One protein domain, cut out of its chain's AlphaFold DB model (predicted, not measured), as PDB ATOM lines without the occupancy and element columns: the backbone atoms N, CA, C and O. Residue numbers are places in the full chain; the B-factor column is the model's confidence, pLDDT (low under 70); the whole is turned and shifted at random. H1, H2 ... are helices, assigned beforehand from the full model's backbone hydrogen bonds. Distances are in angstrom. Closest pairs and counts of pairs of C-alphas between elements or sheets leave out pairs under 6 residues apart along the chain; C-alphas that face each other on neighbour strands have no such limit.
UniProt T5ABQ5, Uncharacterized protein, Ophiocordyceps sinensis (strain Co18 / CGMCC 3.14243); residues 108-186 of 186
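This is residues 108 to 186 of the 186 residues of an uncharacterized protein of Ophiocordyceps sinensis (strain Co18 / CGMCC 3.14243) (UniProt T5ABQ5). H2 and H1 lie side by side as a helical hairpin, with H3 crossing H1 nearly at right angles and short H4 packed on residues 141 to 142 of H2. The 79 printed residues include four named helices, H1 to H4 in order, and no named strand: all helix, compact, radius of gyration of the C-alphas 12.6 A, spans 35 by 28 by 22 A.

H2, residues 126 to 142, is 21.0 A long from C-alpha 126 at (-37.624, -9.427, -1.323). H1 is residues 108 to 120, 18.6 A; H3 156 to 165, 14.0 A; H4 175 to 182, ending at C-alpha (-20.723, -7.058, 7.792).

H2 touches H1, C-alphas of Ala 135 and Ala 111 closest at 5.2 A, at a shallow tilt of 25 degrees, opposite ways. H1 touches H3 about perpendicular at 82 degrees, C-alphas of Gln 116 and Ala 158 closest at 5.6 A. H2 touches H4 with residues 141 to 142 alone, C-alphas of Gly 141 and Arg 175 closest at 5.8 A, at a steep tilt of 59 degrees. H2 and H3 are near each other; H4 is apart from H1 and H3. Every O i to N i+4 pair is within hydrogen-bond range in H3, 8 of 9 in H1, 10 of 13 in H2 and 1 of 4 in H4, which has 2 of 5 O i to N i+3 pairs.

The C-alphas farthest apart, Asp 154 and Pro 186, are 39.9 A apart. The printed part has no cut; the H2 to H3 link is long. Residues 176 to 186 have pLDDT under 70.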
ATOM      1  N   ALA A 108     -20.497   4.005  -9.391       92.31
ATOM      2  CA  ALA A 108     -21.498   5.057  -9.571       92.31
ATOM      3  C   ALA A 108     -22.643   4.610 -10.493       92.31
ATOM      4  O   ALA A 108     -23.810   4.663 -10.101       92.31
ATOM      5  N   LEU A 109     -22.314   4.087 -11.677       92.94
ATOM      6  CA  LEU A 109     -23.301   3.579 -12.628       92.94
ATOM      7  C   LEU A 109     -24.088   2.398 -12.044       92.94
ATOM      8  O   LEU A 109     -25.300   2.298 -12.234       92.94
ATOM      9  N   LEU A 110     -23.422   1.524 -11.285       94.19
ATOM     10  CA  LEU A 110     -24.079   0.409 -10.608       94.19
ATOM     11  C   LEU A 110     -25.044   0.883  -9.508       94.19
ATOM     12  O   LEU A 110     -26.158   0.366  -9.408       94.19
ATOM     13  N   ALA A 111     -24.650   1.881  -8.707       95.81
ATOM     14  CA  ALA A 111     -25.521   2.491  -7.702       95.81
ATOM     15  C   ALA A 111     -26.759   3.111  -8.356       95.81
ATOM     16  O   ALA A 111     -27.882   2.842  -7.926       95.81
ATOM     17  N   GLN A 112     -26.550   3.889  -9.420       95.81
ATOM     18  CA  GLN A 112     -27.622   4.512 -10.184       95.81
ATOM     19  C   GLN A 112     -28.598   3.453 -10.710       95.81
ATOM     20  O   GLN A 112     -29.791   3.537 -10.427       95.81
ATOM     21  N   SER A 113     -28.092   2.424 -11.395       96.25
ATOM     22  CA  SER A 113     -28.895   1.322 -11.934       96.25
ATOM     23  C   SER A 113     -29.765   0.660 -10.862       96.25
ATOM     24  O   SER A 113     -30.980   0.526 -11.039       96.25
ATOM     25  N   PHE A 114     -29.186   0.302  -9.709       97.50
ATOM     26  CA  PHE A 114     -29.950  -0.318  -8.627       97.50
ATOM     27  C   PHE A 114     -31.034   0.596  -8.066       97.50
ATOM     28  O   PHE A 114     -32.143   0.122  -7.824       97.50
ATOM     29  N   VAL A 115     -30.747   1.886  -7.871       98.00
ATOM     30  CA  VAL A 115     -31.733   2.844  -7.357       98.00
ATOM     31  C   VAL A 115     -32.855   3.067  -8.368       98.00
ATOM     32  O   VAL A 115     -34.025   2.989  -7.999       98.00
ATOM     33  N   GLN A 116     -32.523   3.286  -9.640       97.81
ATOM     34  CA  GLN A 116     -33.515   3.516 -10.688       97.81
ATOM     35  C   GLN A 116     -34.433   2.309 -10.885       97.81
ATOM     36  O   GLN A 116     -35.643   2.492 -11.019       97.81
ATOM     37  N   THR A 117     -33.870   1.097 -10.836       97.75
ATOM     38  CA  THR A 117     -34.641  -0.151 -10.885       97.75
ATOM     39  C   THR A 117     -35.534  -0.272  -9.648       97.75
ATOM     40  O   THR A 117     -36.723  -0.555  -9.752       97.75
ATOM     41  N   LEU A 118     -34.983  -0.009  -8.458       97.81
ATOM     42  CA  LEU A 118     -35.684  -0.136  -7.180       97.81
ATOM     43  C   LEU A 118     -36.936   0.738  -7.091       97.81
ATOM     44  O   LEU A 118     -37.974   0.252  -6.647       97.81
ATOM     45  N   ILE A 119     -36.841   2.017  -7.458       97.31
ATOM     46  CA  ILE A 119     -37.966   2.957  -7.322       97.31
ATOM     47  C   ILE A 119     -39.078   2.698  -8.349       97.31
ATOM     48  O   ILE A 119     -40.210   3.118  -8.138       97.31
ATOM     49  N   ARG A 120     -38.768   1.974  -9.432       97.06
ATOM     50  CA  ARG A 120     -39.711   1.613 -10.504       97.06
ATOM     51  C   ARG A 120     -40.251   0.192 -10.396       97.06
ATOM     52  O   ARG A 120     -41.079  -0.209 -11.213       97.06
ATOM     53  N   GLU A 121     -39.820  -0.573  -9.395       97.12
ATOM     54  CA  GLU A 121     -40.403  -1.882  -9.137       97.12
ATOM     55  C   GLU A 121     -41.891  -1.741  -8.773       97.12
ATOM     56  O   GLU A 121     -42.247  -0.962  -7.887       97.12
ATOM     57  N   PRO A 122     -42.782  -2.525  -9.404       95.44
ATOM     58  CA  PRO A 122     -44.228  -2.355  -9.253       95.44
ATOM     59  C   PRO A 122     -44.746  -2.761  -7.869       95.44
ATOM     60  O   PRO A 122     -45.879  -2.445  -7.511       95.44
ATOM     61  N   ALA A 123     -43.953  -3.505  -7.097       91.62
ATOM     62  CA  ALA A 123     -44.321  -3.944  -5.765       91.62
ATOM     63  C   ALA A 123     -43.093  -4.057  -4.862       91.62
ATOM     64  O   ALA A 123     -42.050  -4.576  -5.255       91.62
ATOM     65  N   ALA A 124     -43.260  -3.649  -3.605       92.50
ATOM     66  CA  ALA A 124     -42.278  -3.929  -2.571       92.50
ATOM     67  C   ALA A 124     -42.246  -5.434  -2.249       92.50
ATOM     68  O   ALA A 124     -43.283  -6.077  -2.070       92.50
ATOM     69  N   GLY A 125     -41.044  -5.987  -2.121       93.62
ATOM     70  CA  GLY A 125     -40.816  -7.391  -1.801       93.62
ATOM     71  C   GLY A 125     -39.354  -7.704  -1.488       93.62
ATOM     72  O   GLY A 125     -38.537  -6.816  -1.207       93.62
ATOM     73  N   MET A 126     -39.009  -8.994  -1.537       95.94
ATOM     74  CA  MET A 126     -37.624  -9.427  -1.323       95.94
ATOM     75  C   MET A 126     -36.696  -8.836  -2.385       95.94
ATOM     76  O   MET A 126     -35.622  -8.356  -2.044       95.94
ATOM     77  N   TRP A 127     -37.131  -8.784  -3.646       96.50
ATOM     78  CA  TRP A 127     -36.310  -8.238  -4.719       96.50
ATOM     79  C   TRP A 127     -35.944  -6.761  -4.511       96.50
ATOM     80  O   TRP A 127     -34.763  -6.416  -4.497       96.50
ATOM     81  N   THR A 128     -36.921  -5.898  -4.211       97.31
ATOM     82  CA  THR A 128     -36.650  -4.494  -3.849       97.31
ATOM     83  C   THR A 128     -35.777  -4.372  -2.596       97.31
ATOM     84  O   THR A 128     -35.002  -3.428  -2.453       97.31
ATOM     85  N   SER A 129     -35.870  -5.330  -1.670       96.69
ATOM     86  CA  SER A 129     -35.004  -5.359  -0.485       96.69
ATOM     87  C   SER A 129     -33.557  -5.701  -0.855       96.69
ATOM     88  O   SER A 129     -32.643  -5.061  -0.338       96.69
ATOM     89  N   CYS A 130     -33.348  -6.639  -1.786       96.25
ATOM     90  CA  CYS A 130     -32.035  -6.952  -2.349       96.25
ATOM     91  C   CYS A 130     -31.438  -5.741  -3.070       96.25
ATOM     92  O   CYS A 130     -30.328  -5.347  -2.729       96.25
ATOM     93  N   LEU A 131     -32.183  -5.101  -3.979       97.56
ATOM     94  CA  LEU A 131     -31.726  -3.904  -4.698       97.56
ATOM     95  C   LEU A 131     -31.321  -2.778  -3.739       97.56
ATOM     96  O   LEU A 131     -30.248  -2.195  -3.875       97.56
ATOM     97  N   ARG A 132     -32.138  -2.517  -2.711       97.19
ATOM     98  CA  ARG A 132     -31.826  -1.531  -1.666       97.19
ATOM     99  C   ARG A 132     -30.547  -1.883  -0.912       97.19
ATOM    100  O   ARG A 132     -29.736  -1.000  -0.644       97.19
ATOM    101  N   MET A 133     -30.403  -3.143  -0.513       95.75
ATOM    102  CA  MET A 133     -29.239  -3.617   0.229       95.75
ATOM    103  C   MET A 133     -27.972  -3.525  -0.630       95.75
ATOM    104  O   MET A 133     -26.968  -2.989  -0.170       95.75
ATOM    105  N   TRP A 134     -28.037  -3.929  -1.897       95.94
ATOM    106  CA  TRP A 134     -26.924  -3.795  -2.830       95.94
ATOM    107  C   TRP A 134     -26.544  -2.334  -3.064       95.94
ATOM    108  O   TRP A 134     -25.371  -2.004  -2.933       95.94
ATOM    109  N   ALA A 135     -27.510  -1.447  -3.317       96.25
ATOM    110  CA  ALA A 135     -27.243  -0.025  -3.530       96.25
ATOM    111  C   ALA A 135     -26.605   0.647  -2.303       96.25
ATOM    112  O   ALA A 135     -25.599   1.338  -2.430       96.25
ATOM    113  N   ILE A 136     -27.175   0.444  -1.111       94.62
ATOM    114  CA  ILE A 136     -26.786   1.200   0.089       94.62
ATOM    115  C   ILE A 136     -25.645   0.535   0.854       94.62
ATOM    116  O   ILE A 136     -24.720   1.214   1.286       94.62
ATOM    117  N   SER A 137     -25.709  -0.778   1.069       92.19
ATOM    118  CA  SER A 137     -24.749  -1.471   1.931       92.19
ATOM    119  C   SER A 137     -23.483  -1.859   1.181       92.19
ATOM    120  O   SER A 137     -22.400  -1.562   1.673       92.19
ATOM    121  N   TYR A 138     -23.600  -2.478   0.003       91.88
ATOM    122  CA  TYR A 138     -22.424  -2.938  -0.743       91.88
ATOM    123  C   TYR A 138     -21.849  -1.857  -1.650       91.88
ATOM    124  O   TYR A 138     -20.670  -1.545  -1.562       91.88
ATOM    125  N   VAL A 139     -22.664  -1.242  -2.501       94.31
ATOM    126  CA  VAL A 139     -22.137  -0.291  -3.481       94.31
ATOM    127  C   VAL A 139     -21.772   1.027  -2.804       94.31
ATOM    128  O   VAL A 139     -20.613   1.408  -2.825       94.31
ATOM    129  N   TYR A 140     -22.709   1.703  -2.140       93.75
ATOM    130  CA  TYR A 140     -22.407   2.960  -1.450       93.75
ATOM    131  C   TYR A 140     -21.534   2.762  -0.199       93.75
ATOM    132  O   TYR A 140     -20.508   3.424  -0.043       93.75
ATOM    133  N   GLY A 141     -21.945   1.863   0.699       90.50
ATOM    134  CA  GLY A 141     -21.324   1.694   2.012       90.50
ATOM    135  C   GLY A 141     -19.957   1.016   1.973       90.50
ATOM    136  O   GLY A 141     -18.995   1.552   2.513       90.50
ATOM    137  N   GLU A 142     -19.855  -0.163   1.358       89.75
ATOM    138  CA  GLU A 142     -18.611  -0.939   1.350       89.75
ATOM    139  C   GLU A 142     -17.557  -0.359   0.401       89.75
ATOM    140  O   GLU A 142     -16.379  -0.343   0.760       89.75
ATOM    141  N   LEU A 143     -17.962   0.188  -0.754       91.56
ATOM    142  CA  LEU A 143     -17.036   0.881  -1.662       91.56
ATOM    143  C   LEU A 143     -16.781   2.346  -1.271       91.56
ATOM    144  O   LEU A 143     -16.022   3.022  -1.961       91.56
ATOM    145  N   MET A 144     -17.375   2.826  -0.170       90.88
ATOM    146  CA  MET A 144     -17.165   4.169   0.387       90.88
ATOM    147  C   MET A 144     -17.349   5.290  -0.647       90.88
ATOM    148  O   MET A 144     -16.533   6.206  -0.743       90.88
ATOM    149  N   LEU A 145     -18.420   5.211  -1.440       92.50
ATOM    150  CA  LEU A 145     -18.703   6.216  -2.467       92.50
ATOM    151  C   LEU A 145     -19.051   7.567  -1.837       92.50
ATOM    152  O   LEU A 145     -19.607   7.621  -0.739       92.50
ATOM    153  N   GLY A 146     -18.744   8.653  -2.547       92.56
ATOM    154  CA  GLY A 146     -19.128  10.004  -2.140       92.56
ATOM    155  C   GLY A 146     -20.645  10.159  -2.018       92.56
ATOM    156  O   GLY A 146     -21.419   9.480  -2.693       92.56
ATOM    157  N   ASP A 147     -21.089  11.057  -1.143       93.06
ATOM    158  CA  ASP A 147     -22.521  11.333  -0.939       93.06
ATOM    159  C   ASP A 147     -23.155  12.003  -2.174       93.06
ATOM    160  O   ASP A 147     -24.373  12.009  -2.335       93.06
ATOM    161  N   ASP A 148     -22.308  12.546  -3.049       93.50
ATOM    162  CA  ASP A 148     -22.586  13.166  -4.342       93.50
ATOM    163  C   ASP A 148     -22.570  12.173  -5.516       93.50
ATOM    164  O   ASP A 148     -22.729  12.580  -6.664       93.50
ATOM    165  N   VAL A 149     -22.413  10.865  -5.263       93.88
ATOM    166  CA  VAL A 149     -22.241   9.846  -6.319       93.88
ATOM    167  C   VAL A 149     -23.361   9.832  -7.366       93.88
ATOM    168  O   VAL A 149     -23.125   9.431  -8.503       93.88
ATOM    169  N   LEU A 150     -24.570  10.276  -7.008       94.56
ATOM    170  CA  LEU A 150     -25.698  10.380  -7.935       94.56
ATOM    171  C   LEU A 150     -25.997  11.817  -8.392       94.56
ATOM    172  O   LEU A 150     -26.994  12.007  -9.075       94.56
ATOM    173  N   ASP A 151     -25.185  12.830  -8.080       93.44
ATOM    174  CA  ASP A 151     -25.500  14.234  -8.415       93.44
ATOM    175  C   ASP A 151     -25.565  14.487  -9.924       93.44
ATOM    176  O   ASP A 151     -26.409  15.257 -10.385       93.44
ATOM    177  N   ALA A 152     -24.732  13.779 -10.691       88.38
ATOM    178  CA  ALA A 152     -24.728  13.813 -12.152       88.38
ATOM    179  C   ALA A 152     -25.849  12.971 -12.797       88.38
ATOM    180  O   ALA A 152     -25.963  12.943 -14.018       88.38
ATOM    181  N   CYS A 153     -26.662  12.260 -12.008       89.12
ATOM    182  CA  CYS A 153     -27.796  11.498 -12.521       89.12
ATOM    183  C   CYS A 153     -28.935  12.448 -12.926       89.12
ATOM    184  O   CYS A 153     -29.388  13.264 -12.121       89.12
ATOM    185  N   ASP A 154     -29.461  12.299 -14.141       90.94
ATOM    186  CA  ASP A 154     -30.600  13.098 -14.632       90.94
ATOM    187  C   ASP A 154     -31.940  12.717 -13.970       90.94
ATOM    188  O   ASP A 154     -32.949  13.406 -14.108       90.94
ATOM    189  N   ASP A 155     -31.973  11.602 -13.240       94.25
ATOM    190  CA  ASP A 155     -33.172  11.092 -12.585       94.25
ATOM    191  C   ASP A 155     -33.344  11.687 -11.179       94.25
ATOM    192  O   ASP A 155     -32.807  11.191 -10.183       94.25
ATOM    193  N   GLU A 156     -34.129  12.761 -11.099       96.06
ATOM    194  CA  GLU A 156     -34.428  13.472  -9.849       96.06
ATOM    195  C   GLU A 156     -35.114  12.606  -8.786       96.06
ATOM    196  O   GLU A 156     -34.944  12.836  -7.585       96.06
ATOM    197  N   GLU A 157     -35.901  11.608  -9.187       96.69
ATOM    198  CA  GLU A 157     -36.559  10.712  -8.237       96.69
ATOM    199  C   GLU A 157     -35.543   9.763  -7.596       96.69
ATOM    200  O   GLU A 157     -35.520   9.614  -6.371       96.69
ATOM    201  N   ALA A 158     -34.637   9.207  -8.405       96.75
ATOM    202  CA  ALA A 158     -33.535   8.382  -7.919       96.75
ATOM    203  C   ALA A 158     -32.598   9.164  -6.990       96.75
ATOM    204  O   ALA A 158     -32.259   8.675  -5.907       96.75
ATOM    205  N   LYS A 159     -32.230  10.399  -7.361       95.94
ATOM    206  CA  LYS A 159     -31.400  11.278  -6.519       95.94
ATOM    207  C   LYS A 159     -32.048  11.553  -5.173       95.94
ATOM    208  O   LYS A 159     -31.409  11.398  -4.132       95.94
ATOM    209  N   ARG A 160     -33.327  11.931  -5.180       96.56
ATOM    210  CA  ARG A 160     -34.080  12.217  -3.957       96.56
ATOM    211  C   ARG A 160     -34.148  10.995  -3.052       96.56
ATOM    212  O   ARG A 160     -33.780  11.094  -1.883       96.56
ATOM    213  N   TRP A 161     -34.532   9.846  -3.608       96.94
ATOM    214  CA  TRP A 161     -34.600   8.590  -2.867       96.94
ATOM    215  C   TRP A 161     -33.254   8.250  -2.220       96.94
ATOM    216  O   TRP A 161     -33.200   7.893  -1.042       96.94
ATOM    217  N   PHE A 162     -32.156   8.390  -2.967       96.62
ATOM    218  CA  PHE A 162     -30.821   8.084  -2.466       96.62
ATOM    219  C   PHE A 162     -30.397   9.042  -1.350       96.62
ATOM    220  O   PHE A 162     -30.013   8.579  -0.275       96.62
ATOM    221  N   ASN A 163     -30.547  10.355  -1.556       95.00
ATOM    222  CA  ASN A 163     -30.209  11.391  -0.575       95.00
ATOM    223  C   ASN A 163     -30.984  11.226   0.741       95.00
ATOM    224  O   ASN A 163     -30.398  11.314   1.824       95.00
ATOM    225  N   GLU A 164     -32.288  10.940   0.659       94.88
ATOM    226  CA  GLU A 164     -33.116  10.609   1.822       94.88
ATOM    227  C   GLU A 164     -32.598   9.351   2.518       94.88
ATOM    228  O   GLU A 164     -32.468   9.307   3.746       94.88
ATOM    229  N   ARG A 165     -32.261   8.320   1.736       93.62
ATOM    230  CA  ARG A 165     -31.852   7.031   2.281       93.62
ATOM    231  C   ARG A 165     -30.522   7.102   3.015       93.62
ATOM    232  O   ARG A 165     -30.415   6.458   4.057       93.62
ATOM    233  N   ILE A 166     -29.560   7.878   2.515       93.00
ATOM    234  CA  ILE A 166     -28.256   8.091   3.160       93.00
ATOM    235  C   ILE A 166     -28.270   9.211   4.207       93.00
ATOM    236  O   ILE A 166     -27.251   9.451   4.848       93.00
ATOM    237  N   ARG A 167     -29.418   9.881   4.398       90.75
ATOM    238  CA  ARG A 167     -29.578  11.037   5.294       90.75
ATOM    239  C   ARG A 167     -28.571  12.150   4.997       90.75
ATOM    240  O   ARG A 167     -28.037  12.749   5.928       90.75
ATOM    241  N   ARG A 168     -28.326  12.429   3.712       86.19
ATOM    242  CA  ARG A 168     -27.257  13.333   3.248       86.19
ATOM    243  C   ARG A 168     -27.284  14.708   3.917       86.19
ATOM    244  O   ARG A 168     -26.244  15.241   4.271       86.19
ATOM    245  N   PHE A 169     -28.479  15.267   4.096       84.56
ATOM    246  CA  PHE A 169     -28.687  16.590   4.702       84.56
ATOM    247  C   PHE A 169     -29.040  16.532   6.201       84.56
ATOM    248  O   PHE A 169     -29.497  17.520   6.767       84.56
ATOM    249  N   GLY A 170     -28.881  15.368   6.834       80.44
ATOM    250  CA  GLY A 170     -29.063  15.154   8.271       80.44
ATOM    251  C   GLY A 170     -27.765  14.671   8.920       80.44
ATOM    252  O   GLY A 170     -26.681  15.098   8.548       80.44
ATOM    253  N   GLU A 171     -27.861  13.740   9.870       77.69
ATOM    254  CA  GLU A 171     -26.692  13.165  10.566       77.69
ATOM    255  C   GLU A 171     -25.839  12.219   9.691       77.69
ATOM    256  O   GLU A 171     -24.811  11.716  10.144       77.69
ATOM    257  N   GLY A 172     -26.262  11.943   8.451       75.25
ATOM    258  CA  GLY A 172     -25.644  10.933   7.592       75.25
ATOM    259  C   GLY A 172     -25.844   9.497   8.098       75.25
ATOM    260  O   GLY A 172     -26.570   9.229   9.061       75.25
ATOM    261  N   ILE A 173     -25.213   8.538   7.417       76.88
ATOM    262  CA  ILE A 173     -25.079   7.152   7.888       76.88
ATOM    263  C   ILE A 173     -23.636   6.938   8.351       76.88
ATOM    264  O   ILE A 173     -22.702   7.188   7.590       76.88
ATOM    265  N   ASP A 174     -23.446   6.398   9.560       71.69
ATOM    266  CA  ASP A 174     -22.141   5.891   9.995       71.69
ATOM    267  C   ASP A 174     -21.743   4.662   9.158       71.69
ATOM    268  O   ASP A 174     -22.237   3.546   9.347       71.69
ATOM    269  N   ARG A 175     -20.827   4.880   8.211       70.81
ATOM    270  CA  ARG A 175     -20.310   3.854   7.294       70.81
ATOM    271  C   ARG A 175     -19.157   3.034   7.884       70.81
ATOM    272  O   ARG A 175     -18.872   1.944   7.385       70.81
ATOM    273  N   VAL A 176     -18.520   3.503   8.962       61.38
ATOM    274  CA  VAL A 176     -17.320   2.887   9.563       61.38
ATOM    275  C   VAL A 176     -17.699   1.769  10.537       61.38
ATOM    276  O   VAL A 176     -17.048   0.721  10.572       61.38
ATOM    277  N   THR A 177     -18.773   1.941  11.306       56.06
ATOM    278  CA  THR A 177     -19.223   0.919  12.269       56.06
ATOM    279  C   THR A 177     -20.060  -0.181  11.601       56.06
ATOM    280  O   THR A 177     -19.989  -1.347  12.000       56.06
ATOM    281  N   CYS A 178     -20.808   0.147  10.542       50.19
ATOM    282  CA  CYS A 178     -21.630  -0.812   9.794       50.19
ATOM    283  C   CYS A 178     -20.800  -1.833   8.993       50.19
ATOM    284  O   CYS A 178     -21.116  -3.023   9.012       50.19
ATOM    285  N   THR A 179     -19.708  -1.412   8.349       50.19
ATOM    286  CA  THR A 179     -18.833  -2.307   7.563       50.19
ATOM    287  C   THR A 179     -18.061  -3.302   8.436       50.19
ATOM    288  O   THR A 179     -17.894  -4.459   8.048       50.19
ATOM    289  N   LYS A 180     -17.682  -2.920   9.667       42.97
ATOM    290  CA  LYS A 180     -17.059  -3.840  10.643       42.97
ATOM    291  C   LYS A 180     -17.977  -4.990  11.072       42.97
ATOM    292  O   LYS A 180     -17.482  -6.072  11.366       42.97
ATOM    293  N   ARG A 181     -19.299  -4.789  11.100       43.88
ATOM    294  CA  ARG A 181     -20.263  -5.861  11.423       43.88
ATOM    295  C   ARG A 181     -20.537  -6.783  10.233       43.88
ATOM    296  O   ARG A 181     -20.728  -7.971  10.448       43.88
ATOM    297  N   ALA A 182     -20.510  -6.263   9.004       46.16
ATOM    298  CA  ALA A 182     -20.723  -7.058   7.792       46.16
ATOM    299  C   ALA A 182     -19.543  -7.993   7.462       46.16
ATOM    300  O   ALA A 182     -19.764  -9.108   7.005       46.16
ATOM    301  N   ARG A 183     -18.300  -7.581   7.759       41.81
ATOM    302  CA  ARG A 183     -17.098  -8.427   7.589       41.81
ATOM    303  C   ARG A 183     -16.940  -9.535   8.638       41.81
ATOM    304  O   ARG A 183     -16.082 -10.390   8.471       41.81
ATOM    305  N   ASN A 184     -17.750  -9.516   9.697       36.28
ATOM    306  CA  ASN A 184     -17.666 -10.450  10.825       36.28
ATOM    307  C   ASN A 184     -18.839 -11.447  10.875       36.28
ATOM    308  O   ASN A 184     -19.116 -12.012  11.932       36.28
ATOM    309  N   ILE A 185     -19.541 -11.657   9.759       35.72
ATOM    310  CA  ILE A 185     -20.478 -12.777   9.628       35.72
ATOM    311  C   ILE A 185     -19.648 -13.986   9.152       35.72
ATOM    312  O   ILE A 185     -19.044 -13.871   8.086       35.72
ATOM    313  N   PRO A 186     -19.534 -15.069   9.947       40.53
ATOM    314  CA  PRO A 186     -18.734 -16.247   9.603       40.53
ATOM    315  C   PRO A 186     -19.282 -17.017   8.398       40.53
ATOM    316  O   PRO A 186     -20.513 -16.964   8.162       40.53
TER     317      PRO A 186